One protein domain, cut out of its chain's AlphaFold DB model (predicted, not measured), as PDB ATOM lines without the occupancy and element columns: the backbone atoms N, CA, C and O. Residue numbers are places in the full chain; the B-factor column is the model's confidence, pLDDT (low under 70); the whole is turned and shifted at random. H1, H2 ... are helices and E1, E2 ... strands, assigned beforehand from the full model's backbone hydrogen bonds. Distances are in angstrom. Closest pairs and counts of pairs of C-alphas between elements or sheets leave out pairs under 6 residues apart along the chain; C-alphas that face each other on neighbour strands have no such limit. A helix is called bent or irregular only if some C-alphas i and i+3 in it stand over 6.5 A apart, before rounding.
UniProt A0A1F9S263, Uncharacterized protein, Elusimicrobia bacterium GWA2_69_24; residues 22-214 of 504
ATOM      1  N   VAL A  22     182.148 150.416 138.539       92.88
ATOM      2  CA  VAL A  22     181.067 150.711 139.462       92.88
ATOM      3  C   VAL A  22     180.803 152.202 139.410       92.88
ATOM      4  O   VAL A  22     181.733 153.006 139.469       92.88
ATOM      5  N   LEU A  23     179.537 152.570 139.241       93.12
ATOM      6  CA  LEU A  23     179.125 153.966 139.243       93.12
ATOM      7  C   LEU A  23     179.013 154.463 140.686       93.12
ATOM      8  O   LEU A  23     178.366 153.828 141.519       93.12
ATOM      9  N   VAL A  24     179.643 155.601 140.957       92.19
ATOM     10  CA  VAL A  24     179.570 156.339 142.220       92.19
ATOM     11  C   VAL A  24     179.090 157.752 141.911       92.19
ATOM     12  O   VAL A  24     179.563 158.367 140.955       92.19
ATOM     13  N   SER A  25     178.148 158.260 142.700       91.81
ATOM     14  CA  SER A  25     177.568 159.594 142.520       91.81
ATOM     15  C   SER A  25     178.035 160.517 143.640       91.81
ATOM     16  O   SER A  25     177.915 160.161 144.810       91.81
ATOM     17  N   TYR A  26     178.508 161.710 143.285       90.50
ATOM     18  CA  TYR A  26     178.913 162.741 144.242       90.50
ATOM     19  C   TYR A  26     178.028 163.967 144.066       90.50
ATOM     20  O   TYR A  26     177.927 164.462 142.938       90.50
ATOM     21  N   PRO A  27     177.401 164.479 145.131       89.81
ATOM     22  CA  PRO A  27     176.677 165.741 145.060       89.81
ATOM     23  C   PRO A  27     177.638 166.881 144.678       89.81
ATOM     24  O   PRO A  27     178.739 166.988 145.213       89.81
ATOM     25  N   ARG A  28     177.224 167.734 143.737       91.38
ATOM     26  CA  ARG A  28     177.919 168.971 143.338       91.38
ATOM     27  C   ARG A  28     176.944 170.148 143.279       91.38
ATOM     28  O   ARG A  28     176.697 170.700 142.204       91.38
ATOM     29  N   PRO A  29     176.334 170.501 144.415       91.25
ATOM     30  CA  PRO A  29     175.367 171.587 144.479       91.25
ATOM     31  C   PRO A  29     176.001 172.931 144.089       91.25
ATOM     32  O   PRO A  29     177.029 173.325 144.633       91.25
ATOM     33  N   ALA A  30     175.371 173.645 143.152       91.06
ATOM     34  CA  ALA A  30     175.855 174.938 142.660       91.06
ATOM     35  C   ALA A  30     175.308 176.141 143.452       91.06
ATOM     36  O   ALA A  30     175.910 177.211 143.437       91.06
ATOM     37  N   THR A  31     174.177 175.979 144.147       91.81
ATOM     38  CA  THR A  31     173.521 177.050 144.915       91.81
ATOM     39  C   THR A  31     173.510 176.734 146.417       91.81
ATOM     40  O   THR A  31     173.697 175.575 146.805       91.81
ATOM     41  N   PRO A  32     173.338 177.736 147.301       91.38
ATOM     42  CA  PRO A  32     173.133 177.506 148.734       91.38
ATOM     43  C   PRO A  32     171.959 176.561 149.037       91.38
ATOM     44  O   PRO A  32     172.108 175.653 149.848       91.38
ATOM     45  N   GLU A  33     170.839 176.704 148.329       90.50
ATOM     46  CA  GLU A  33     169.632 175.887 148.510       90.50
ATOM     47  C   GLU A  33     169.884 174.435 148.086       90.50
ATOM     48  O   GLU A  33     169.513 173.499 148.790       90.50
ATOM     49  N   ALA A  34     170.580 174.232 146.962       90.69
ATOM     50  CA  ALA A  34     170.984 172.901 146.520       90.69
ATOM     51  C   ALA A  34     171.973 172.254 147.505       90.69
ATOM     52  O   ALA A  34     171.921 171.044 147.711       90.69
ATOM     53  N   ARG A  35     172.863 173.044 148.131       91.62
ATOM     54  CA  ARG A  35     173.792 172.569 149.174       91.62
ATOM     55  C   ARG A  35     173.038 172.115 150.411       91.62
ATOM     56  O   ARG A  35     173.321 171.048 150.943       91.62
ATOM     57  N   GLU A  36     172.066 172.900 150.849       92.06
ATOM     58  CA  GLU A  36     171.224 172.563 151.990       92.06
ATOM     59  C   GLU A  36     170.380 171.309 151.728       92.06
ATOM     60  O   GLU A  36     170.344 170.408 152.567       92.06
ATOM     61  N   ALA A  37     169.783 171.190 150.539       92.56
ATOM     62  CA  ALA A  37     169.059 169.991 150.128       92.56
ATOM     63  C   ALA A  37     169.973 168.760 150.032       92.56
ATOM     64  O   ALA A  37     169.590 167.681 150.487       92.56
ATOM     65  N   ALA A  38     171.192 168.912 149.499       92.62
ATOM     66  CA  ALA A  38     172.190 167.844 149.447       92.62
ATOM     67  C   ALA A  38     172.553 167.350 150.853       92.62
ATOM     68  O   ALA A  38     172.534 166.145 151.095       92.62
ATOM     69  N   ARG A  39     172.796 168.271 151.795       92.38
ATOM     70  CA  ARG A  39     173.052 167.943 153.206       92.38
ATOM     71  C   ARG A  39     171.868 167.220 153.826       92.38
ATOM     72  O   ARG A  39     172.035 166.137 154.381       92.38
ATOM     73  N   ALA A  40     170.664 167.771 153.683       94.00
ATOM     74  CA  ALA A  40     169.448 167.185 154.234       94.00
ATOM     75  C   ALA A  40     169.208 165.767 153.708       94.00
ATOM     76  O   ALA A  40     168.916 164.855 154.472       94.00
ATOM     77  N   LEU A  41     169.368 165.550 152.407       93.69
ATOM     78  CA  LEU A  41     169.142 164.251 151.788       93.69
ATOM     79  C   LEU A  41     170.366 163.326 151.846       93.69
ATOM     80  O   LEU A  41     170.285 162.206 151.357       93.69
ATOM     81  N   GLY A  42     171.497 163.755 152.409       90.62
ATOM     82  CA  GLY A  42     172.725 162.962 152.465       90.62
ATOM     83  C   GLY A  42     172.607 161.690 153.295       90.62
ATOM     84  O   GLY A  42     173.130 160.647 152.889       90.62
ATOM     85  N   SER A  43     171.906 161.788 154.426       92.44
ATOM     86  CA  SER A  43     171.694 160.725 155.411       92.44
ATOM     87  C   SER A  43     170.300 160.844 156.049       92.44
ATOM     88  O   SER A  43     170.144 160.841 157.271       92.44
ATOM     89  N   ALA A  44     169.263 160.971 155.216       95.50
ATOM     90  CA  ALA A  44     167.896 161.181 155.685       95.50
ATOM     91  C   ALA A  44     167.355 159.953 156.432       95.50
ATOM     92  O   ALA A  44     167.528 158.816 155.989       95.50
ATOM     93  N   TYR A  45     166.648 160.178 157.538       97.12
ATOM     94  CA  TYR A  45     165.916 159.129 158.238       97.12
ATOM     95  C   TYR A  45     164.452 159.113 157.795       97.12
ATOM     96  O   TYR A  45     163.720 160.082 158.011       97.12
ATOM     97  N   LEU A  46     164.036 158.023 157.148       98.00
ATOM     98  CA  LEU A  46     162.711 157.873 156.558       98.00
ATOM     99  C   LEU A  46     161.686 157.352 157.578       98.00
ATOM    100  O   LEU A  46     161.747 156.208 158.022       98.00
ATOM    101  N   LEU A  47     160.692 158.172 157.900       97.81
ATOM    102  CA  LEU A  47     159.570 157.812 158.760       97.81
ATOM    103  C   LEU A  47     158.326 157.598 157.906       97.81
ATOM    104  O   LEU A  47     157.798 158.537 157.308       97.81
ATOM    105  N   ILE A  48     157.859 156.356 157.851       96.88
ATOM    106  CA  ILE A  48     156.719 155.952 157.034       96.88
ATOM    107  C   ILE A  48     155.498 155.878 157.947       96.88
ATOM    108  O   ILE A  48     155.401 155.021 158.822       96.88
ATOM    109  N   GLY A  49     154.565 156.805 157.764       93.75
ATOM    110  CA  GLY A  49     153.288 156.782 158.458       93.75
ATOM    111  C   GLY A  49     152.468 155.574 158.027       93.75
ATOM    112  O   GLY A  49     152.430 155.235 156.839       93.75
ATOM    113  N   LYS A  50     151.787 154.942 158.986       84.69
ATOM    114  CA  LYS A  50     150.852 153.856 158.697       84.69
ATOM    115  C   LYS A  50     149.831 154.314 157.648       84.69
ATOM    116  O   LYS A  50     149.256 155.396 157.802       84.69
ATOM    117  N   PRO A  51     149.587 153.526 156.591       77.00
ATOM    118  CA  PRO A  51     148.572 153.899 155.634       77.00
ATOM    119  C   PRO A  51     147.180 153.949 156.262       77.00
ATOM    120  O   PRO A  51     146.912 153.227 157.230       77.00
ATOM    121  N   PRO A  52     146.281 154.786 155.715       71.38
ATOM    122  CA  PRO A  52     144.913 154.840 156.189       71.38
ATOM    123  C   PRO A  52     144.291 153.456 156.006       71.38
ATOM    124  O   PRO A  52     144.478 152.807 154.974       71.38
ATOM    125  N   ALA A  53     143.526 153.004 157.000       65.62
ATOM    126  CA  ALA A  53     142.627 151.885 156.776       65.62
ATOM    127  C   ALA A  53     141.660 152.314 155.664       65.62
ATOM    128  O   ALA A  53     140.968 153.324 155.805       65.62
ATOM    129  N   ALA A  54     141.657 151.615 154.526       57.75
ATOM    130  CA  ALA A  54     140.731 151.980 153.468       57.75
ATOM    131  C   ALA A  54     139.299 151.699 153.957       57.75
ATOM    132  O   ALA A  54     139.061 150.636 154.538       57.75
ATOM    133  N   PRO A  55     138.340 152.605 153.712       51.72
ATOM    134  CA  PRO A  55     136.937 152.360 154.001       51.72
ATOM    135  C   PRO A  55     136.390 151.365 152.969       51.72
ATOM    136  O   PRO A  55     135.724 151.748 152.013       51.72
ATOM    137  N   LEU A  56     136.714 150.080 153.109       51.56
ATOM    138  CA  LEU A  56     136.013 149.044 152.361       51.56
ATOM    139  C   LEU A  56     134.673 148.748 153.032       51.56
ATOM    140  O   LEU A  56     134.516 148.838 154.250       51.56
ATOM    141  N   SER A  57     133.687 148.411 152.203       49.28
ATOM    142  CA  SER A  57     132.382 147.924 152.642       49.28
ATOM    143  C   SER A  57     132.551 146.796 153.670       49.28
ATOM    144  O   SER A  57     133.495 146.014 153.588       49.28
ATOM    145  N   ARG A  58     131.618 146.715 154.633       46.41
ATOM    146  CA  ARG A  58     131.619 145.867 155.852       46.41
ATOM    147  C   ARG A  58     131.916 144.356 155.675       46.41
ATOM    148  O   ARG A  58     131.841 143.620 156.649       46.41
ATOM    149  N   LEU A  59     132.194 143.873 154.464       40.34
ATOM    150  CA  LEU A  59     132.330 142.460 154.100       40.34
ATOM    151  C   LEU A  59     133.715 142.068 153.547       40.34
ATOM    152  O   LEU A  59     133.943 140.883 153.319       40.34
ATOM    153  N   ALA A  60     134.639 143.009 153.326       48.12
ATOM    154  CA  ALA A  60     135.988 142.701 152.845       48.12
ATOM    155  C   ALA A  60     137.019 142.875 153.971       48.12
ATOM    156  O   ALA A  60     137.007 143.884 154.670       48.12
ATOM    157  N   ALA A  61     137.883 141.871 154.142       49.09
ATOM    158  CA  ALA A  61     138.895 141.784 155.193       49.09
ATOM    159  C   ALA A  61     139.683 143.097 155.396       49.09
ATOM    160  O   ALA A  61     140.053 143.776 154.439       49.09
ATOM    161  N   GLU A  62     139.956 143.418 156.661       51.88
ATOM    162  CA  GLU A  62     140.298 144.743 157.208       51.88
ATOM    163  C   GLU A  62     141.556 145.458 156.667       51.88
ATOM    164  O   GLU A  62     141.910 146.518 157.183       51.88
ATOM    165  N   ARG A  63     142.281 144.947 155.662       58.16
ATOM    166  CA  ARG A  63     143.544 145.575 155.213       58.16
ATOM    167  C   ARG A  63     143.793 145.472 153.706       58.16
ATOM    168  O   ARG A  63     144.663 144.718 153.279       58.16
ATOM    169  N   PRO A  64     143.105 146.263 152.871       54.62
ATOM    170  CA  PRO A  64     143.368 146.267 151.430       54.62
ATOM    171  C   PRO A  64     144.629 147.038 151.018       54.62
ATOM    172  O   PRO A  64     144.998 146.999 149.848       54.62
ATOM    173  N   PHE A  65     145.296 147.749 151.934       71.38
ATOM    174  CA  PHE A  65     146.507 148.497 151.606       71.38
ATOM    175  C   PHE A  65     147.597 148.266 152.648       71.38
ATOM    176  O   PHE A  65     147.703 148.958 153.656       71.38
ATOM    177  N   ASP A  66     148.393 147.242 152.376       79.38
ATOM    178  CA  ASP A  66     149.601 146.904 153.110       79.38
ATOM    179  C   ASP A  66     150.797 147.343 152.257       79.38
ATOM    180  O   ASP A  66     151.031 146.806 151.169       79.38
ATOM    181  N   VAL A  67     151.498 148.386 152.704       85.12
ATOM    182  CA  VAL A  67     152.734 148.855 152.065       85.12
ATOM    183  C   VAL A  67     153.875 148.057 152.660       85.12
ATOM    184  O   VAL A  67     154.032 148.019 153.873       85.12
ATOM    185  N   ASP A  68     154.682 147.449 151.798       91.00
ATOM    186  CA  ASP A  68     155.934 146.834 152.217       91.00
ATOM    187  C   ASP A  68     156.917 147.989 152.386       91.00
ATOM    188  O   ASP A  68     157.354 148.600 151.402       91.00
ATOM    189  N   ALA A  69     157.140 148.385 153.638       94.56
ATOM    190  CA  ALA A  69     157.913 149.575 153.947       94.56
ATOM    191  C   ALA A  69     159.370 149.394 153.511       94.56
ATOM    192  O   ALA A  69     159.965 150.349 153.009       94.56
ATOM    193  N   SER A  70     159.900 148.169 153.606       94.88
ATOM    194  CA  SER A  70     161.218 147.819 153.074       94.88
ATOM    195  C   SER A  70     161.311 148.052 151.571       94.88
ATOM    196  O   SER A  70     162.198 148.774 151.127       94.88
ATOM    197  N   ALA A  71     160.396 147.500 150.773       93.56
ATOM    198  CA  ALA A  71     160.424 147.682 149.321       93.56
ATOM    199  C   ALA A  71     160.218 149.149 148.910       93.56
ATOM    200  O   ALA A  71     160.836 149.619 147.950       93.56
ATOM    201  N   PHE A  72     159.377 149.888 149.638       96.38
ATOM    202  CA  PHE A  72     159.213 151.326 149.440       96.38
ATOM    203  C   PHE A  72     160.514 152.093 149.726       96.38
ATOM    204  O   PHE A  72     160.929 152.921 148.912       96.38
ATOM    205  N   ALA A  73     161.165 151.805 150.856       97.31
ATOM    206  CA  ALA A  73     162.416 152.437 151.258       97.31
ATOM    207  C   ALA A  73     163.569 152.095 150.302       97.31
ATOM    208  O   ALA A  73     164.325 152.993 149.937       97.31
ATOM    209  N   ASP A  74     163.666 150.843 149.848       95.88
ATOM    210  CA  ASP A  74     164.661 150.381 148.874       95.88
ATOM    211  C   ASP A  74     164.532 151.136 147.544       95.88
ATOM    212  O   ASP A  74     165.511 151.684 147.033       95.88
ATOM    213  N   GLU A  75     163.316 151.218 146.988       97.06
ATOM    214  CA  GLU A  75     163.081 151.948 145.739       97.06
ATOM    215  C   GLU A  75     163.371 153.444 145.920       97.06
ATOM    216  O   GLU A  75     164.062 154.031 145.089       97.06
ATOM    217  N   LEU A  76     162.914 154.068 147.013       97.38
ATOM    218  CA  LEU A  76     163.177 155.487 147.267       97.38
ATOM    219  C   LEU A  76     164.681 155.761 147.422       97.38
ATOM    220  O   LEU A  76     165.202 156.707 146.828       97.38
ATOM    221  N   ASN A  77     165.395 154.910 148.163       96.19
ATOM    222  CA  ASN A  77     166.840 155.006 148.338       96.19
ATOM    223  C   ASN A  77     167.583 154.872 147.002       96.19
ATOM    224  O   ASN A  77     168.520 155.628 146.735       96.19
ATOM    225  N   ALA A  78     167.137 153.966 146.125       94.06
ATOM    226  CA  ALA A  78     167.713 153.803 144.797       94.06
ATOM    227  C   ALA A  78     167.555 155.059 143.929       94.06
ATOM    228  O   ALA A  78     168.492 155.458 143.235       94.06
ATOM    229  N   GLN A  79     166.396 155.718 143.988       94.81
ATOM    230  CA  GLN A  79     166.149 156.943 143.224       94.81
ATOM    231  C   GLN A  79     166.929 158.136 143.780       94.81
ATOM    232  O   GLN A  79     167.533 158.887 143.010       94.81
ATOM    233  N   LEU A  80     166.989 158.284 145.106       93.50
ATOM    234  CA  LEU A  80     167.796 159.319 145.752       93.50
ATOM    235  C   LEU A  80     169.294 159.117 145.479       93.50
ATOM    236  O   LEU A  80     170.000 160.081 145.182       93.50
ATOM    237  N   SER A  81     169.782 157.875 145.475       90.75
ATOM    238  CA  SER A  81     171.208 157.572 145.267       90.75
ATOM    239  C   SER A  81     171.721 157.973 143.890       90.75
ATOM    240  O   SER A  81     172.874 158.391 143.750       90.75
ATOM    241  N   ARG A  82     170.856 157.953 142.871       89.50
ATOM    242  CA  ARG A  82     171.174 158.488 141.536       89.50
ATOM    243  C   ARG A  82     171.447 159.994 141.551       89.50
ATOM    244  O   ARG A  82     172.145 160.484 140.668       89.50
ATOM    245  N   ARG A  83     170.930 160.701 142.560       88.38
ATOM    246  CA  ARG A  83     171.101 162.141 142.813       88.38
ATOM    247  C   ARG A  83     172.163 162.437 143.883       88.38
ATOM    248  O   ARG A  83     172.242 163.554 144.371       88.38
ATOM    249  N   GLY A  84     172.956 161.444 144.301       86.69
ATOM    250  CA  GLY A  84     173.920 161.611 145.399       86.69
ATOM    251  C   GLY A  84     173.278 161.745 146.791       86.69
ATOM    252  O   GLY A  84     173.969 162.044 147.758       86.69
ATOM    253  N   ALA A  85     171.975 161.480 146.923       90.56
ATOM    254  CA  ALA A  85     171.178 161.516 148.157       90.56
ATOM    255  C   ALA A  85     170.851 160.094 148.652       90.56
ATOM    256  O   ALA A  85     170.905 159.161 147.866       90.56
ATOM    257  N   GLY A  86     170.568 159.871 149.930       92.31
ATOM    258  CA  GLY A  86     170.451 158.526 150.486       92.31
ATOM    259  C   GLY A  86     169.613 158.485 151.750       92.31
ATOM    260  O   GLY A  86     169.540 159.450 152.513       92.31
ATOM    261  N   ILE A  87     168.975 157.341 151.954       95.31
ATOM    262  CA  ILE A  87     168.227 157.040 153.166       95.31
ATOM    263  C   ILE A  87     169.152 156.270 154.108       95.31
ATOM    264  O   ILE A  87     169.628 155.187 153.778       95.31
ATOM    265  N   LEU A  88     169.410 156.845 155.280       95.06
ATOM    266  CA  LEU A  88     170.270 156.262 156.309       95.06
ATOM    267  C   LEU A  88     169.611 155.057 156.983       95.06
ATOM    268  O   LEU A  88     170.251 154.043 157.242       95.06
ATOM    269  N   ALA A  89     168.331 155.213 157.297       97.12
ATOM    270  CA  ALA A  89     167.480 154.214 157.913       97.12
ATOM    271  C   ALA A  89     166.022 154.521 157.558       97.12
ATOM    272  O   ALA A  89     165.702 155.630 157.119       97.12
ATOM    273  N   TYR A  90     165.131 153.571 157.792       98.06
ATOM    274  CA  TYR A  90     163.694 153.775 157.744       98.06
ATOM    275  C   TYR A  90     163.001 153.065 158.905       98.06
ATOM    276  O   TYR A  90     163.560 152.143 159.495       98.06
ATOM    277  N   ARG A  91     161.788 153.503 159.242       97.06
ATOM    278  CA  ARG A  91     160.850 152.736 160.072       97.06
ATOM    279  C   ARG A  91     159.408 153.142 159.791       97.06
ATOM    280  O   ARG A  91     159.139 154.249 159.319       97.06
ATOM    281  N   VAL A  92     158.484 152.265 160.149       95.56
ATOM    282  CA  VAL A  92     157.051 152.532 160.210       95.56
ATOM    283  C   VAL A  92     156.715 153.143 161.567       95.56
ATOM    284  O   VAL A  92     157.107 152.619 162.611       95.56
ATOM    285  N   VAL A  93     155.971 154.249 161.556       95.00
ATOM    286  CA  VAL A  93     155.526 154.954 162.764       95.00
ATOM    287  C   VAL A  93     154.017 155.154 162.760       95.00
ATOM    288  O   VAL A  93     153.412 155.463 161.730       95.00
ATOM    289  N   ASP A  94     153.412 155.019 163.938       90.50
ATOM    290  CA  ASP A  94     152.019 155.420 164.154       90.50
ATOM    291  C   ASP A  94     151.924 156.937 164.372       90.50
ATOM    292  O   ASP A  94     151.030 157.595 163.845       90.50
ATOM    293  N   ASP A  95     152.887 157.502 165.108       90.31
ATOM    294  CA  ASP A  95     152.974 158.926 165.405       90.31
ATOM    295  C   ASP A  95     154.407 159.436 165.214       90.31
ATOM    296  O   ASP A  95     155.323 159.122 165.969       90.31
ATOM    297  N   VAL A  96     154.577 160.277 164.196       85.12
ATOM    298  CA  VAL A  96     155.854 160.908 163.833       85.12
ATOM    299  C   VAL A  96     156.369 161.846 164.935       85.12
ATOM    300  O   VAL A  96     157.559 162.148 164.977       85.12
ATOM    301  N   SER A  97     155.498 162.336 165.826       85.94
ATOM    302  CA  SER A  97     155.909 163.225 166.918       85.94
ATOM    303  C   SER A  97     156.783 162.518 167.963       85.94
ATOM    304  O   SER A  97     157.577 163.173 168.639       85.94
ATOM    305  N   ARG A  98     156.701 161.183 168.044       85.19
ATOM    306  CA  ARG A  98     157.421 160.336 169.006       85.19
ATOM    307  C   ARG A  98     158.729 159.772 168.448       85.19
ATOM    308  O   ARG A  98     159.086 158.632 168.730       85.19
ATOM    309  N   GLU A  99     159.441 160.543 167.629       90.12
ATOM    310  CA  GLU A  99     160.681 160.055 167.027       90.12
ATOM    311  C   GLU A  99     161.850 160.046 168.029       90.12
ATOM    312  O   GLU A  99     162.458 161.080 168.321       90.12
ATOM    313  N   GLU A 100     162.167 158.856 168.534       91.75
ATOM    314  CA  GLU A 100     163.153 158.605 169.591       91.75
ATOM    315  C   GLU A 100     164.543 158.184 169.077       91.75
ATOM    316  O   GLU A 100     165.553 158.442 169.736       91.75
ATOM    317  N   TYR A 101     164.639 157.600 167.877       95.38
ATOM    318  CA  TYR A 101     165.895 157.063 167.338       95.38
ATOM    319  C   TYR A 101     166.706 158.099 166.571       95.38
ATOM    320  O   TYR A 101     167.908 157.911 166.389       95.38
ATOM    321  N   ALA A 102     166.111 159.228 166.178       94.75
ATOM    322  CA  ALA A 102     166.839 160.302 165.500       94.75
ATOM    323  C   ALA A 102     168.080 160.774 166.279       94.75
ATOM    324  O   ALA A 102     169.084 161.114 165.665       94.75
ATOM    325  N   ARG A 103     168.059 160.763 167.618       92.69
ATOM    326  CA  ARG A 103     169.246 161.120 168.418       92.69
ATOM    327  C   ARG A 103     170.350 160.067 168.342       92.69
ATOM    328  O   ARG A 103     171.511 160.440 168.307       92.69
ATOM    329  N   ARG A 104     169.984 158.784 168.296       92.88
ATOM    330  CA  ARG A 104     170.925 157.651 168.254       92.88
ATOM    331  C   ARG A 104     171.518 157.437 166.865       92.88
ATOM    332  O   ARG A 104     172.670 157.052 166.723       92.88
ATOM    333  N   LEU A 105     170.716 157.684 165.833       94.56
ATOM    334  CA  LEU A 105     171.140 157.590 164.439       94.56
ATOM    335  C   LEU A 105     171.821 158.875 163.963       94.56
ATOM    336  O   LEU A 105     172.616 158.821 163.032       94.56
ATOM    337  N   ASN A 106     171.506 160.019 164.577       94.31
ATOM    338  CA  ASN A 106     171.970 161.354 164.199       94.31
ATOM    339  C   ASN A 106     171.909 161.612 162.672       94.31
ATOM    340  O   ASN A 106     172.930 161.903 162.051       94.31
ATOM    341  N   PRO A 107     170.731 161.459 162.031       95.25
ATOM    342  CA  PRO A 107     170.587 161.715 160.604       95.25
ATOM    343  C   PRO A 107     170.724 163.212 160.309       95.25
ATOM    344  O   PRO A 107     170.483 164.043 161.188       95.25
ATOM    345  N   SER A 108     171.020 163.582 159.063       94.38
ATOM    346  CA  SER A 108     171.024 164.997 158.659       94.38
ATOM    347  C   SER A 108     169.615 165.591 158.535       94.38
ATOM    348  O   SER A 108     169.415 166.799 158.681       94.38
ATOM    349  N   SER A 109     168.607 164.749 158.299       95.62
ATOM    350  CA  SER A 109     167.204 165.155 158.222       95.62
ATOM    351  C   SER A 109     166.244 164.032 158.607       95.62
ATOM    352  O   SER A 109     166.604 162.855 158.650       95.62
ATOM    353  N   LEU A 110     164.993 164.409 158.863       96.94
ATOM    354  CA  LEU A 110     163.855 163.502 158.871       96.94
ATOM    355  C   LEU A 110     163.065 163.673 157.577       96.94
ATOM    356  O   LEU A 110     162.607 164.776 157.265       96.94
ATOM    357  N   LEU A 111     162.856 162.567 156.870       97.75
ATOM    358  CA  LEU A 111     161.939 162.477 155.747       97.75
ATOM    359  C   LEU A 111     160.691 161.722 156.192       97.75
ATOM    360  O   LEU A 111     160.716 160.516 156.394       97.75
ATOM    361  N   VAL A 112     159.584 162.430 156.339       97.69
ATOM    362  CA  VAL A 112     158.308 161.875 156.781       97.69
ATOM    363  C   VAL A 112     157.416 161.663 155.570       97.69
ATOM    364  O   VAL A 112     157.118 162.619 154.859       97.69
ATOM    365  N   VAL A 113     156.940 160.440 155.362       97.56
ATOM    366  CA  VAL A 113     155.979 160.097 154.307       97.56
ATOM    367  C   VAL A 113     154.715 159.559 154.957       97.56
ATOM    368  O   VAL A 113     154.740 158.500 155.574       97.56
ATOM    369  N   ARG A 114     153.596 160.273 154.825       96.00
ATOM    370  CA  ARG A 114     152.284 159.834 155.319       96.00
ATOM    371  C   ARG A 114     151.381 159.517 154.146       96.00
ATOM    372  O   ARG A 114     151.120 160.396 153.334       96.00
ATOM    373  N   PHE A 115     150.883 158.293 154.063       92.94
ATOM    374  CA  PHE A 115     149.797 157.987 153.138       92.94
ATOM    375  C   PHE A 115     148.500 158.549 153.729       92.94
ATOM    376  O   PHE A 115     148.236 158.369 154.914       92.94
ATOM    377  N   GLU A 116     147.715 159.261 152.927       92.19
ATOM    378  CA  GLU A 116     146.534 159.993 153.403       92.19
ATOM    379  C   GLU A 116     145.243 159.390 152.861       92.19
ATOM    380  O   GLU A 116     144.286 159.187 153.604       92.19
ATOM    381  N   THR A 117     145.203 159.085 151.563       90.75
ATOM    382  CA  THR A 117     143.987 158.609 150.897       90.75
ATOM    383  C   THR A 117     144.305 157.528 149.876       90.75
ATOM    384  O   THR A 117     145.280 157.625 149.134       90.75
ATOM    385  N   LEU A 118     143.458 156.503 149.814       89.50
ATOM    386  CA  LEU A 118     143.440 155.530 148.728       89.50
ATOM    387  C   LEU A 118     142.035 155.511 148.134       89.50
ATOM    388  O   LEU A 118     141.080 155.121 148.802       89.50
ATOM    389  N   THR A 119     141.911 155.923 146.878       89.94
ATOM    390  CA  THR A 119     140.658 155.836 146.126       89.94
ATOM    391  C   THR A 119     140.783 154.744 145.083       89.94
ATOM    392  O   THR A 119     141.674 154.794 144.234       89.94
ATOM    393  N   LEU A 120     139.869 153.784 145.126       89.06
ATOM    394  CA  LEU A 120     139.710 152.753 144.112       89.06
ATOM    395  C   LEU A 120     138.442 153.049 143.306       89.06
ATOM    396  O   LEU A 120     137.469 153.588 143.827       89.06
ATOM    397  N   SER A 121     138.470 152.754 142.012       90.19
ATOM    398  CA  SER A 121     137.289 152.839 141.158       90.19
ATOM    399  C   SER A 121     137.337 151.764 140.083       90.19
ATOM    400  O   SER A 121     138.409 151.432 139.568       90.19
ATOM    401  N   ARG A 122     136.163 151.245 139.727       92.69
ATOM    402  CA  ARG A 122     135.976 150.220 138.703       92.69
ATOM    403  C   ARG A 122     134.948 150.695 137.686       92.69
ATOM    404  O   ARG A 122     133.835 151.058 138.051       92.69
ATOM    405  N   GLU A 123     135.305 150.638 136.412       94.25
ATOM    406  CA  GLU A 123     134.441 151.006 135.292       94.25
ATOM    407  C   GLU A 123     134.339 149.821 134.322       94.25
ATOM    408  O   GLU A 123     135.354 149.317 133.848       94.25
ATOM    409  N   ARG A 124     133.124 149.349 134.021       94.06
ATOM    410  CA  ARG A 124     132.901 148.295 133.019       94.06
ATOM    411  C   ARG A 124     132.740 148.931 131.640       94.06
ATOM    412  O   ARG A 124     131.915 149.820 131.466       94.06
ATOM    413  N   ARG A 125     133.499 148.449 130.658       94.88
ATOM    414  CA  ARG A 125     133.440 148.838 129.243       94.88
ATOM    415  C   ARG A 125     133.226 147.611 128.366       94.88
ATOM    416  O   ARG A 125     133.522 146.492 128.770       94.88
ATOM    417  N   GLU A 126     132.741 147.819 127.151       94.06
ATOM    418  CA  GLU A 126     132.720 146.783 126.115       94.06
ATOM    419  C   GLU A 126     133.818 147.081 125.095       94.06
ATOM    420  O   GLU A 126     133.927 148.211 124.617       94.06
ATOM    421  N   LYS A 127     134.626 146.075 124.744       94.31
ATOM    422  CA  LYS A 127     135.633 146.189 123.683       94.31
ATOM    423  C   LYS A 127     135.377 145.123 122.629       94.31
ATOM    424  O   LYS A 127     135.201 143.950 122.947       94.31
ATOM    425  N   SER A 128     135.346 145.540 121.371       93.25
ATOM    426  CA  SER A 128     135.219 144.632 120.234       93.25
ATOM    427  C   SER A 128     136.573 143.981 119.948       93.25
ATOM    428  O   SER A 128     137.521 144.672 119.584       93.25
ATOM    429  N   VAL A 129     136.670 142.661 120.114       91.69
ATOM    430  CA  VAL A 129     137.875 141.867 119.832       91.69
ATOM    431  C   VAL A 129     137.589 140.946 118.648       91.69
ATOM    432  O   VAL A 129     136.554 140.280 118.612       91.69
ATOM    433  N   LYS A 130     138.487 140.915 117.659       93.06
ATOM    434  CA  LYS A 130     138.413 139.946 116.558       93.06
ATOM    435  C   LYS A 130     138.955 138.605 117.041       93.06
ATOM    436  O   LYS A 130     140.113 138.520 117.440       93.06
ATOM    437  N   VAL A 131     138.121 137.576 117.006       90.62
ATOM    438  CA  VAL A 131     138.465 136.200 117.363       90.62
ATOM    439  C   VAL A 131     138.277 135.342 116.120       90.62
ATOM    440  O   VAL A 131     137.233 135.419 115.473       90.62
ATOM    441  N   LYS A 132     139.279 134.529 115.774       90.69
ATOM    442  CA  LYS A 132     139.134 133.546 114.697       90.69
ATOM    443  C   LYS A 132     138.201 132.433 115.139       90.69
ATOM    444  O   LYS A 132     138.431 131.793 116.166       90.69
ATOM    445  N   ASP A 133     137.165 132.214 114.350       88.69
ATOM    446  CA  ASP A 133     136.262 131.091 114.508       88.69
ATOM    447  C   ASP A 133     137.015 129.784 114.204       88.69
ATOM    448  O   ASP A 133     137.688 129.668 113.176       88.69
ATOM    449  N   LYS A 134     136.945 128.813 115.121       89.44
ATOM    450  CA  LYS A 134     137.643 127.527 114.978       89.44
ATOM    451  C   LYS A 134     137.032 126.643 113.890       89.44
ATOM    452  O   LYS A 134     137.751 125.807 113.356       89.44
ATOM    453  N   GLU A 135     135.750 126.813 113.573       89.75
ATOM    454  CA  GLU A 135     135.045 125.992 112.583       89.75
ATOM    455  C   GLU A 135     135.168 126.577 111.178       89.75
ATOM    456  O   GLU A 135     135.452 125.854 110.227       89.75
ATOM    457  N   SER A 136     134.993 127.894 111.042       88.25
ATOM    458  CA  SER A 136     134.981 128.556 109.729       88.25
ATOM    459  C   SER A 136     136.314 129.192 109.331       88.25
ATOM    460  O   SER A 136     136.497 129.561 108.173       88.25
ATOM    461  N   GLY A 137     137.248 129.371 110.272       90.75
ATOM    462  CA  GLY A 137     138.503 130.097 110.048       90.75
ATOM    463  C   GLY A 137     138.332 131.606 109.814       90.75
ATOM    464  O   GLY A 137     139.333 132.304 109.632       90.75
ATOM    465  N   ALA A 138     137.096 132.118 109.826       92.69
ATOM    466  CA  ALA A 138     136.778 133.523 109.610       92.69
ATOM    467  C   ALA A 138     136.983 134.360 110.884       92.69
ATOM    468  O   ALA A 138     136.796 133.888 112.009       92.69
ATOM    469  N   ASP A 139     137.336 135.635 110.714       94.81
ATOM    470  CA  ASP A 139     137.420 136.586 111.823       94.81
ATOM    471  C   ASP A 139     136.005 136.996 112.267       94.81
ATOM    472  O   ASP A 139     135.288 137.692 111.545       94.81
ATOM    473  N   LYS A 140     135.610 136.628 113.488       94.19
ATOM    474  CA  LYS A 140     134.369 137.083 114.123       94.19
ATOM    475  C   LYS A 140     134.677 138.195 115.120       94.19
ATOM    476  O   LYS A 140     135.549 138.058 115.973       94.19
ATOM    477  N   THR A 141     133.954 139.310 115.045       94.19
ATOM    478  CA  THR A 141     134.064 140.372 116.060       94.19
ATOM    479  C   THR A 141     133.158 140.035 117.238       94.19
ATOM    480  O   THR A 141     131.945 139.927 117.074       94.19
ATOM    481  N   VAL A 142     133.738 139.873 118.424       92.62
ATOM    482  CA  VAL A 142     133.017 139.580 119.667       92.62
ATOM    483  C   VAL A 142     133.189 140.756 120.624       92.62
ATOM    484  O   VAL A 142     134.300 141.251 120.814       92.62
ATOM    485  N   LYS A 143     132.091 141.224 121.225       92.38
ATOM    486  CA  LYS A 143     132.145 142.202 122.314       92.38
ATOM    487  C   LYS A 143     132.522 141.485 123.603       92.38
ATOM    488  O   LYS A 143     131.788 140.612 124.056       92.38
ATOM    489  N   VAL A 144     133.650 141.866 124.187       91.75
ATOM    490  CA  VAL A 144     134.132 141.306 125.450       91.75
ATOM    491  C   VAL A 144     134.036 142.387 126.530       91.75
ATOM    492  O   VAL A 144     134.430 143.532 126.268       91.75
ATOM    493  N   PRO A 145     133.497 142.083 127.728       89.94
ATOM    494  CA  PRO A 145     133.542 143.015 128.843       89.94
ATOM    495  C   PRO A 145     134.997 143.236 129.276       89.94
ATOM    496  O   PRO A 145     135.753 142.292 129.512       89.94
ATOM    497  N   VAL A 146     135.375 144.503 129.392       92.88
ATOM    498  CA  VAL A 146     136.667 144.957 129.899       92.88
ATOM    499  C   VAL A 146     136.409 145.784 131.143       92.88
ATOM    500  O   VAL A 146     135.611 146.720 131.122       92.88
ATOM    501  N   PHE A 147     137.088 145.458 132.231       92.56
ATOM    502  CA  PHE A 147     137.030 146.249 133.451       92.56
ATOM    503  C   PHE A 147     138.240 147.173 133.495       92.56
ATOM    504  O   PHE A 147     139.381 146.722 133.443       92.56
ATOM    505  N   VAL A 148     137.987 148.475 133.571       94.81
ATOM    506  CA  VAL A 148     139.010 149.492 133.796       94.81
ATOM    507  C   VAL A 148     139.038 149.786 135.283       94.81
ATOM    508  O   VAL A 148     138.116 150.392 135.832       94.81
ATOM    509  N   PHE A 149     140.103 149.352 135.935       93.81
ATOM    510  CA  PHE A 149     140.355 149.670 137.326       93.81
ATOM    511  C   PHE A 149     141.259 150.894 137.404       93.81
ATOM    512  O   PHE A 149     142.240 151.004 136.664       93.81
ATOM    513  N   ARG A 150     140.935 151.827 138.298       95.25
ATOM    514  CA  ARG A 150     141.803 152.962 138.622       95.25
ATOM    515  C   ARG A 150     142.021 153.017 140.117       95.25
ATOM    516  O   ARG A 150     141.067 152.912 140.883       95.25
ATOM    517  N   ALA A 151     143.264 153.245 140.511       92.94
ATOM    518  CA  ALA A 151     143.627 153.500 141.891       92.94
ATOM    519  C   ALA A 151     144.402 154.807 141.974       92.94
ATOM    520  O   ALA A 151     145.250 155.089 141.125       92.94
ATOM    521  N   ARG A 152     144.105 155.597 143.001       94.50
ATOM    522  CA  ARG A 152     144.823 156.824 143.331       94.50
ATOM    523  C   ARG A 152     145.258 156.771 144.784       94.50
ATOM    524  O   ARG A 152     144.427 156.556 145.658       94.50
ATOM    525  N   LEU A 153     146.546 156.977 145.009       93.94
ATOM    526  CA  LEU A 153     147.164 157.093 146.319       93.94
ATOM    527  C   LEU A 153     147.572 158.550 146.533       93.94
ATOM    528  O   LEU A 153     148.416 159.067 145.799       93.94
ATOM    529  N   GLY A 154     146.966 159.202 147.519       95.50
ATOM    530  CA  GLY A 154     147.409 160.486 148.043       95.50
ATOM    531  C   GLY A 154     148.349 160.274 149.222       95.50
ATOM    532  O   GLY A 154     148.058 159.476 150.117       95.50
ATOM    533  N   LEU A 155     149.472 160.982 149.226       96.50
ATOM    534  CA  LEU A 155     150.415 161.015 150.336       96.50
ATOM    535  C   LEU A 155     150.932 162.433 150.564       96.50
ATOM    536  O   LEU A 155     150.864 163.279 149.675       96.50
ATOM    537  N   ARG A 156     151.511 162.668 151.736       96.94
ATOM    538  CA  ARG A 156     152.209 163.901 152.089       96.94
ATOM    539  C   ARG A 156     153.638 163.588 152.490       96.94
ATOM    540  O   ARG A 156     153.874 162.712 153.323       96.94
ATOM    541  N   ALA A 157     154.581 164.294 151.879       97.75
ATOM    542  CA  ALA A 157     156.004 164.147 152.134       97.75
ATOM    543  C   ALA A 157     156.551 165.426 152.771       97.75
ATOM    544  O   ALA A 157     156.424 166.508 152.200       97.75
ATOM    545  N   ARG A 158     157.188 165.294 153.936       97.25
ATOM    546  CA  ARG A 158     157.830 166.397 154.651       97.25
ATOM    547  C   ARG A 158     159.301 166.091 154.895       97.25
ATOM    548  O   ARG A 158     159.619 165.088 155.519       97.25
ATOM    549  N   LEU A 159     160.181 166.985 154.458       96.88
ATOM    550  CA  LEU A 159     161.615 166.943 154.730       96.88
ATOM    551  C   LEU A 159     161.964 168.041 155.735       96.88
ATOM    552  O   LEU A 159     161.702 169.219 155.481       96.88
ATOM    553  N   ALA A 160     162.554 167.670 156.868       95.69
ATOM    554  CA  ALA A 160     162.968 168.611 157.905       95.69
ATOM    555  C   ALA A 160     164.394 168.326 158.383       95.69
ATOM    556  O   ALA A 160     164.737 167.177 158.648       95.69
ATOM    557  N   LEU A 161     165.211 169.366 158.532       94.50
ATOM    558  CA  LEU A 161     166.580 169.253 159.037       94.50
ATOM    559  C   LEU A 161     166.618 168.702 160.468       94.50
ATOM    560  O   LEU A 161     165.699 168.915 161.264       94.50
ATOM    561  N   ASN A 162     167.700 168.014 160.815       92.94
ATOM    562  CA  ASN A 162     167.958 167.503 162.157       92.94
ATOM    563  C   ASN A 162     169.307 168.062 162.667       92.94
ATOM    564  O   ASN A 162     170.268 168.050 161.904       92.94
ATOM    565  N   PRO A 163     169.397 168.572 163.914       90.31
ATOM    566  CA  PRO A 163     168.371 168.570 164.964       90.31
ATOM    567  C   PRO A 163     167.390 169.756 164.926       90.31
ATOM    568  O   PRO A 163     166.405 169.724 165.655       90.31
ATOM    569  N   GLU A 164     167.610 170.773 164.083       90.94
ATOM    570  CA  GLU A 164     166.852 172.045 164.085       90.94
ATOM    571  C   GLU A 164     165.336 171.906 163.848       90.94
ATOM    572  O   GLU A 164     164.578 172.826 164.144       90.94
ATOM    573  N   ARG A 165     164.873 170.787 163.275       91.31
ATOM    574  CA  ARG A 165     163.475 170.536 162.868       91.31
ATOM    575  C   ARG A 165     162.900 171.565 161.883       91.31
ATOM    576  O   ARG A 165     161.690 171.567 161.643       91.31
ATOM    577  N   ARG A 166     163.741 172.393 161.255       95.31
ATOM    578  CA  ARG A 166     163.333 173.331 160.202       95.31
ATOM    579  C   ARG A 166     162.877 172.561 158.965       95.31
ATOM    580  O   ARG A 166     163.622 171.754 158.414       95.31
ATOM    581  N   THR A 167     161.643 172.806 158.538       96.12
ATOM    582  CA  THR A 167     161.060 172.187 157.343       96.12
ATOM    583  C   THR A 167     161.655 172.813 156.085       96.12
ATOM    584  O   THR A 167     161.551 174.021 155.905       96.12
ATOM    585  N   LEU A 168     162.230 171.990 155.208       94.88
ATOM    586  CA  LEU A 168     162.671 172.401 153.871       94.88
ATOM    587  C   LEU A 168     161.561 172.231 152.834       94.88
ATOM    588  O   LEU A 168     161.443 173.009 151.892       94.88
ATOM    589  N   THR A 169     160.748 171.188 152.984       95.88
ATOM    590  CA  THR A 169     159.663 170.862 152.056       95.88
ATOM    591  C   THR A 169     158.542 170.172 152.819       95.88
ATOM    592  O   THR A 169     158.812 169.350 153.692       95.88
ATOM    593  N   ASP A 170     157.295 170.494 152.491       97.06
ATOM    594  CA  ASP A 170     156.098 169.805 152.972       97.06
ATOM    595  C   ASP A 170     155.041 169.852 151.867       97.06
ATOM    596  O   ASP A 170     154.349 170.855 151.695       97.06
ATOM    597  N   SER A 171     154.985 168.785 151.072       97.50
ATOM    598  CA  SER A 171     154.251 168.771 149.810       97.50
ATOM    599  C   SER A 171     153.346 167.544 149.707       97.50
ATOM    600  O   SER A 171     153.775 166.429 150.032       97.50
ATOM    601  N   PRO A 172     152.100 167.706 149.227       97.62
ATOM    602  CA  PRO A 172     151.270 166.576 148.845       97.62
ATOM    603  C   PRO A 172     151.776 165.956 147.533       97.62
ATOM    604  O   PRO A 172     152.320 166.638 146.667       97.62
ATOM    605  N   LEU A 173     151.542 164.659 147.363       97.25
ATOM    606  CA  LEU A 173     151.806 163.904 146.144       97.25
ATOM    607  C   LEU A 173     150.629 162.972 145.867       97.25
ATOM    608  O   LEU A 173     150.175 162.242 146.746       97.25
ATOM    609  N   GLN A 174     150.157 162.972 144.622       97.06
ATOM    610  CA  GLN A 174     149.164 162.014 144.151       97.06
ATOM    611  C   GLN A 174     149.756 161.100 143.091       97.06
ATOM    612  O   GLN A 174     150.378 161.547 142.128       97.06
ATOM    613  N   VAL A 175     149.506 159.806 143.253       96.62
ATOM    614  CA  VAL A 175     149.983 158.761 142.354       96.62
ATOM    615  C   VAL A 175     148.801 157.953 141.860       96.62
ATOM    616  O   VAL A 175     147.994 157.477 142.651       96.62
ATOM    617  N   GLY A 176     148.694 157.795 140.542       95.19
ATOM    618  CA  GLY A 176     147.625 157.039 139.900       95.19
ATOM    619  C   GLY A 176     148.132 155.803 139.166       95.19
ATOM    620  O   GLY A 176     149.205 155.821 138.559       95.19
ATOM    621  N   LEU A 177     147.323 154.747 139.167       95.62
ATOM    622  CA  LEU A 177     147.445 153.601 138.270       95.62
ATOM    623  C   LEU A 177     146.102 153.323 137.601       95.62
ATOM    624  O   LEU A 177     145.046 153.507 138.206       95.62
ATOM    625  N   GLN A 178     146.165 152.880 136.349       95.69
ATOM    626  CA  GLN A 178     145.020 152.410 135.586       95.69
ATOM    627  C   GLN A 178     145.401 151.093 134.918       95.69
ATOM    628  O   GLN A 178     146.431 151.026 134.249       95.69
ATOM    629  N   GLU A 179     144.572 150.071 135.092       93.62
ATOM    630  CA  GLU A 179     144.747 148.761 134.468       93.62
ATOM    631  C   GLU A 179     143.440 148.358 133.778       93.62
ATOM    632  O   GLU A 179     142.356 148.489 134.349       93.62
ATOM    633  N   GLU A 180     143.541 147.905 132.529       92.31
ATOM    634  CA  GLU A 180     142.429 147.272 131.820       92.31
ATOM    635  C   GLU A 180     142.572 145.762 131.977       92.31
ATOM    636  O   GLU A 180     143.602 145.202 131.602       92.31
ATOM    637  N   VAL A 181     141.548 145.102 132.517       88.94
ATOM    638  CA  VAL A 181     141.539 143.648 132.664       88.94
ATOM    639  C   VAL A 181     140.388 143.059 131.866       88.94
ATOM    640  O   VAL A 181     139.226 143.446 132.021       88.94
ATOM    641  N   VAL A 182     140.732 142.132 130.976       85.12
ATOM    642  CA  VAL A 182     139.779 141.385 130.154       85.12
ATOM    643  C   VAL A 182     139.355 140.144 130.930       85.12
ATOM    644  O   VAL A 182     140.203 139.431 131.463       85.12
ATOM    645  N   SER A 183     138.053 139.874 131.009       80.31
ATOM    646  CA  SER A 183     137.572 138.627 131.612       80.31
ATOM    647  C   SER A 183     137.840 137.459 130.656       80.31
ATOM    648  O   SER A 183     137.118 137.272 129.679       80.31
ATOM    649  N   GLU A 184     138.896 136.680 130.910       68.44
ATOM    650  CA  GLU A 184     139.270 135.527 130.069       68.44
ATOM    651  C   GLU A 184     138.369 134.295 130.282       68.44
ATOM    652  O   GLU A 184     138.339 133.399 129.444       68.44
ATOM    653  N   SER A 185     137.611 134.242 131.383       66.62
ATOM    654  CA  SER A 185     136.830 133.061 131.801       66.62
ATOM    655  C   SER A 185     135.355 133.354 132.098       66.62
ATOM    656  O   SER A 185     134.664 132.519 132.676       66.62
ATOM    657  N   GLY A 186     134.867 134.553 131.765       69.88
ATOM    658  CA  GLY A 186     133.534 135.013 132.173       69.88
ATOM    659  C   GLY A 186     133.414 135.317 133.673       69.88
ATOM    660  O   GLY A 186     132.353 135.739 134.124       69.88
ATOM    661  N   ARG A 187     134.493 135.133 134.448       78.19
ATOM    662  CA  ARG A 187     134.585 135.559 135.844       78.19
ATOM    663  C   ARG A 187     134.910 137.048 135.917       78.19
ATOM    664  O   ARG A 187     135.911 137.500 135.353       78.19
ATOM    665  N   ASP A 188     134.086 137.789 136.645       79.75
ATOM    666  CA  ASP A 188     134.343 139.185 136.982       79.75
ATOM    667  C   ASP A 188     135.433 139.246 138.058       79.75
ATOM    668  O   ASP A 188     135.279 138.690 139.146       79.75
ATOM    669  N   ILE A 189     136.540 139.933 137.771       78.06
ATOM    670  CA  ILE A 189     137.550 140.226 138.792       78.06
ATOM    671  C   ILE A 189     136.958 141.251 139.754       78.06
ATOM    672  O   ILE A 189     136.446 142.307 139.353       78.06
ATOM    673  N   THR A 190     136.994 140.925 141.040       80.19
ATOM    674  CA  THR A 190     136.487 141.825 142.076       80.19
ATOM    675  C   THR A 190     137.474 142.961 142.336       80.19
ATOM    676  O   THR A 190     138.681 142.824 142.142       80.19
ATOM    677  N   GLU A 191     136.968 144.100 142.814       79.44
ATOM    678  CA  GLU A 191     137.823 145.221 143.221       79.44
ATOM    679  C   GLU A 191     138.814 144.809 144.317       79.44
ATOM    680  O   GLU A 191     139.968 145.215 144.270       79.44
ATOM    681  N   ALA A 192     138.400 143.936 145.241       75.75
ATOM    682  CA  ALA A 192     139.258 143.406 146.299       75.75
ATOM    683  C   ALA A 192     140.399 142.523 145.759       75.75
ATOM    684  O   ALA A 192     141.542 142.670 146.190       75.75
ATOM    685  N   GLU A 193     140.114 141.633 144.799       76.94
ATOM    686  CA  GLU A 193     141.139 140.798 144.152       76.94
ATOM    687  C   GLU A 193     142.165 141.645 143.397       76.94
ATOM    688  O   GLU A 193     143.363 141.377 143.477       76.94
ATOM    689  N   TRP A 194     141.712 142.692 142.705       83.06
ATOM    690  CA  TRP A 194     142.607 143.633 142.036       83.06
ATOM    691  C   TRP A 194     143.410 144.487 143.037       83.06
ATOM    692  O   TRP A 194     144.619 144.676 142.879       83.06
ATOM    693  N   ALA A 195     142.763 144.954 144.109       81.50
ATOM    694  CA  ALA A 195     143.378 145.789 145.137       81.50
ATOM    695  C   ALA A 195     144.505 145.076 145.901       81.50
ATOM    696  O   ALA A 195     145.496 145.718 146.250       81.50
ATOM    697  N   ALA A 196     144.415 143.755 146.094       76.75
ATOM    698  CA  ALA A 196     145.401 142.971 146.845       76.75
ATOM    699  C   ALA A 196     146.850 143.106 146.324       76.75
ATOM    700  O   ALA A 196     147.795 142.927 147.087       76.75
ATOM    701  N   GLY A 197     147.044 143.449 145.042       77.31
ATOM    702  CA  GLY A 197     148.367 143.677 144.444       77.31
ATOM    703  C   GLY A 197     148.676 145.131 144.071       77.31
ATOM    704  O   GLY A 197     149.824 145.448 143.745       77.31
ATOM    705  N   ILE A 198     147.685 146.031 144.091       86.94
ATOM    706  CA  ILE A 198     147.869 147.402 143.590       86.94
ATOM    707  C   ILE A 198     148.659 148.273 144.566       86.94
ATOM    708  O   ILE A 198     149.380 149.174 144.135       86.94
ATOM    709  N   GLY A 199     148.573 147.976 145.869       85.69
ATOM    710  CA  GLY A 199     149.221 148.766 146.913       85.69
ATOM    711  C   GLY A 199     150.730 148.888 146.715       85.69
ATOM    712  O   GLY A 199     151.265 149.994 146.689       85.69
ATOM    713  N   GLN A 200     151.397 147.766 146.435       88.81
ATOM    714  CA  GLN A 200     152.840 147.726 146.176       88.81
ATOM    715  C   GLN A 200     153.230 148.476 144.900       88.81
ATOM    716  O   GLN A 200     154.225 149.198 144.878       88.81
ATOM    717  N   LYS A 201     152.427 148.360 143.834       92.50
ATOM    718  CA  LYS A 201     152.668 149.090 142.582       92.50
ATOM    719  C   LYS A 201     152.548 150.605 142.792       92.50
ATOM    720  O   LYS A 201     153.384 151.355 142.289       92.50
ATOM    721  N   LEU A 202     151.539 151.055 143.546       93.75
ATOM    722  CA  LEU A 202     151.350 152.469 143.889       93.75
ATOM    723  C   LEU A 202     152.470 152.982 144.789       93.75
ATOM    724  O   LEU A 202     153.016 154.042 144.502       93.75
ATOM    725  N   ALA A 203     152.832 152.232 145.831       93.12
ATOM    726  CA  ALA A 203     153.918 152.582 146.740       93.12
ATOM    727  C   ALA A 203     155.251 152.705 145.987       93.12
ATOM    728  O   ALA A 203     155.943 153.711 146.116       93.12
ATOM    729  N   ARG A 204     155.572 151.748 145.110       95.62
ATOM    730  CA  ARG A 204     156.764 151.816 144.259       95.62
ATOM    731  C   ARG A 204     156.756 153.050 143.354       95.62
ATOM    732  O   ARG A 204     157.750 153.763 143.272       95.62
ATOM    733  N   ARG A 205     155.631 153.334 142.692       97.00
ATOM    734  CA  ARG A 205     155.499 154.528 141.844       97.00
ATOM    735  C   ARG A 205     155.595 155.823 142.660       97.00
ATOM    736  O   ARG A 205     156.195 156.788 142.196       97.00
ATOM    737  N   ALA A 206     155.063 155.839 143.879       96.94
ATOM    738  CA  ALA A 206     155.231 156.940 144.818       96.94
ATOM    739  C   ALA A 206     156.698 157.159 145.186       96.94
ATOM    740  O   ALA A 206     157.171 158.284 145.064       96.94
ATOM    741  N   ALA A 207     157.432 156.100 145.537       97.31
ATOM    742  CA  ALA A 207     158.869 156.164 145.802       97.31
ATOM    743  C   ALA A 207     159.666 156.705 144.600       97.31
ATOM    744  O   ALA A 207     160.630 157.443 144.782       97.31
ATOM    745  N   GLN A 208     159.231 156.407 143.370       97.12
ATOM    746  CA  GLN A 208     159.837 156.930 142.139       97.12
ATOM    747  C   GLN A 208     159.594 158.421 141.908       97.12
ATOM    748  O   GLN A 208     160.468 159.102 141.383       97.12
ATOM    749  N   MET A 209     158.420 158.927 142.287       97.31
ATOM    750  CA  MET A 209     158.043 160.330 142.086       97.31
ATOM    751  C   MET A 209     158.476 161.238 143.242       97.31
ATOM    752  O   MET A 209     158.668 162.433 143.043       97.31
ATOM    753  N   LEU A 210     158.643 160.688 144.447       96.94
ATOM    754  CA  LEU A 210     158.968 161.433 145.666       96.94
ATOM    755  C   LEU A 210     160.221 162.321 145.554       96.94
ATOM    756  O   LEU A 210     160.159 163.458 146.017       96.94
ATOM    757  N   PRO A 211     161.331 161.878 144.926       95.75
ATOM    758  CA  PRO A 211     162.514 162.715 144.750       95.75
ATOM    759  C   PRO A 211     162.253 164.026 144.003       95.75
ATOM    760  O   PRO A 211     162.980 164.989 144.230       95.75
ATOM    761  N   GLU A 212     161.237 164.082 143.135       95.38
ATOM    762  CA  GLU A 212     160.871 165.294 142.385       95.38
ATOM    763  C   GLU A 212     160.254 166.386 143.267       95.38
ATOM    764  O   GLU A 212     160.171 167.537 142.848       95.38
ATOM    765  N   LEU A 213     159.829 166.049 144.488       94.94
ATOM    766  CA  LEU A 213     159.312 167.027 145.445       94.94
ATOM    767  C   LEU A 213     160.424 167.839 146.111       94.94
ATOM    768  O   LEU A 213     160.143 168.896 146.672       94.94
ATOM    769  N   PHE A 214     161.662 167.343 146.091       91.50
ATOM    770  CA  PHE A 214     162.789 167.982 146.760       91.50
ATOM    771  C   PHE A 214     163.616 168.812 145.778       91.50
ATOM    772  O   PHE A 214     163.672 168.477 144.589       91.50
TER     773      PHE A 214
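AT A GLANCE: This is residues 22 to 214 of the 504 residues of an uncharacterized protein of Elusimicrobia bacterium GWA2_69_24 (UniProt A0A1F9S263). A long, twisted sheet of five strands has helices H2 and H4 side by side over one face, with H1 across the strands near one end. Toward the other end the hairpin of E4 and E5 runs on past the end of E6 as a long two-stranded arm, while E1 lies off the sheet, near H1 and H2. The printed part has 193 residues with four named helices and six named strands, in the order E1 H1 E2 H2 E3 H3 E4 E5 E6 H4. The sheet's order is E3, E2, E4, E5, E6, mixed, and the class is mixed, helices and strands. The whole is loose, with a radius of gyration of the C-alphas of 21.9 A, and elongated, spanning 74 by 44 by 26 A.

HOW THE PARTS SIT: E1, residues 22 to 27, pairs with no named strand. Its closest C-alpha to H1, residues 32 to 42, is that of Pro 27, 6.6 A from that of Ala 38. E2, residues 44 to 49, H2, residues 69 to 81, and E3, residues 87 to 93, make a strand-helix-strand unit, two parallel neighbour strands with a helix between, and its crossover is right-handed. N 46 and O 89 of E2 and E3 are 2.9 A apart, within hydrogen-bond range. H2 is on the sheet over E3 and E2, at a height over the sheet of 9.3 A; its closest C-alphas to E3 are those of Asn 77 and Ile 87, 5.4 A apart. H3, residues 102 to 105, only grazes the sheet. E4, residues 109 to 132, is the other neighbour of E2, parallel at 61 degrees, with N 47 and O 111 2.8 A apart. E3, H3 and E4 make a split unit of this kind, with E2 between the two strands and a right-handed crossover. E4, E5, residues 139 to 161, and E6, residues 167 to 182, form a meander, each strand the antiparallel neighbour of the one before, in two hairpins. N 121 and O 150 are 2.8 A apart across E4 and E5, as are N 153 and O 175 across E5 and E6. E4 bends by 67 degrees at residue 124, and E5 by 61 degrees at residue 142. H1 is on the sheet over E4 and E5, across the strands at 80 degrees to E4 on the local plane. H4, residues 191 to 213, is on the sheet too; its closest C-alphas to E6 are those of Val 175 and Ala 206, 6.1 A apart. With residues 203 to 211 alone it touches H2, at a shallow tilt of 29 degrees, the same way; the C-alphas of Leu 76 and Ala 207 are closest, at 4.6 A. H1, H2 and H4 on one face of the sheet make two layers, helices over strands. H4 has a kink of 43 degrees near residue 198 and is irregular, but only just: C-alphas 196 and 199 are 6.9 A apart. In H1 and H2 every O i to N i+4 pair is within hydrogen-bond range, in H4 11 of 19 are, and H3 is too short for such a pair.

IN THESE COORDINATES: E1 begins at C-alpha 22, (181.067, 150.711, 139.462). E4 measures 60.7 A from first to last C-alpha, E5 64.4 A and E6 46.3 A. E4 ends at C-alpha 132, (139.134, 133.546, 114.697). H4 measures 30.7 A and ends at C-alpha 213, (159.312, 167.027, 145.445).

THE WHOLE: The C-alphas farthest apart, those of Ser 136 and Glu 164, are 76.6 A apart. The printed part has no cut. The link from E2 to H2 is long, with 19 residues. Mean pLDDT of the printed part is 89.1; residues 53 to 64 and 184 to 186 are under 70.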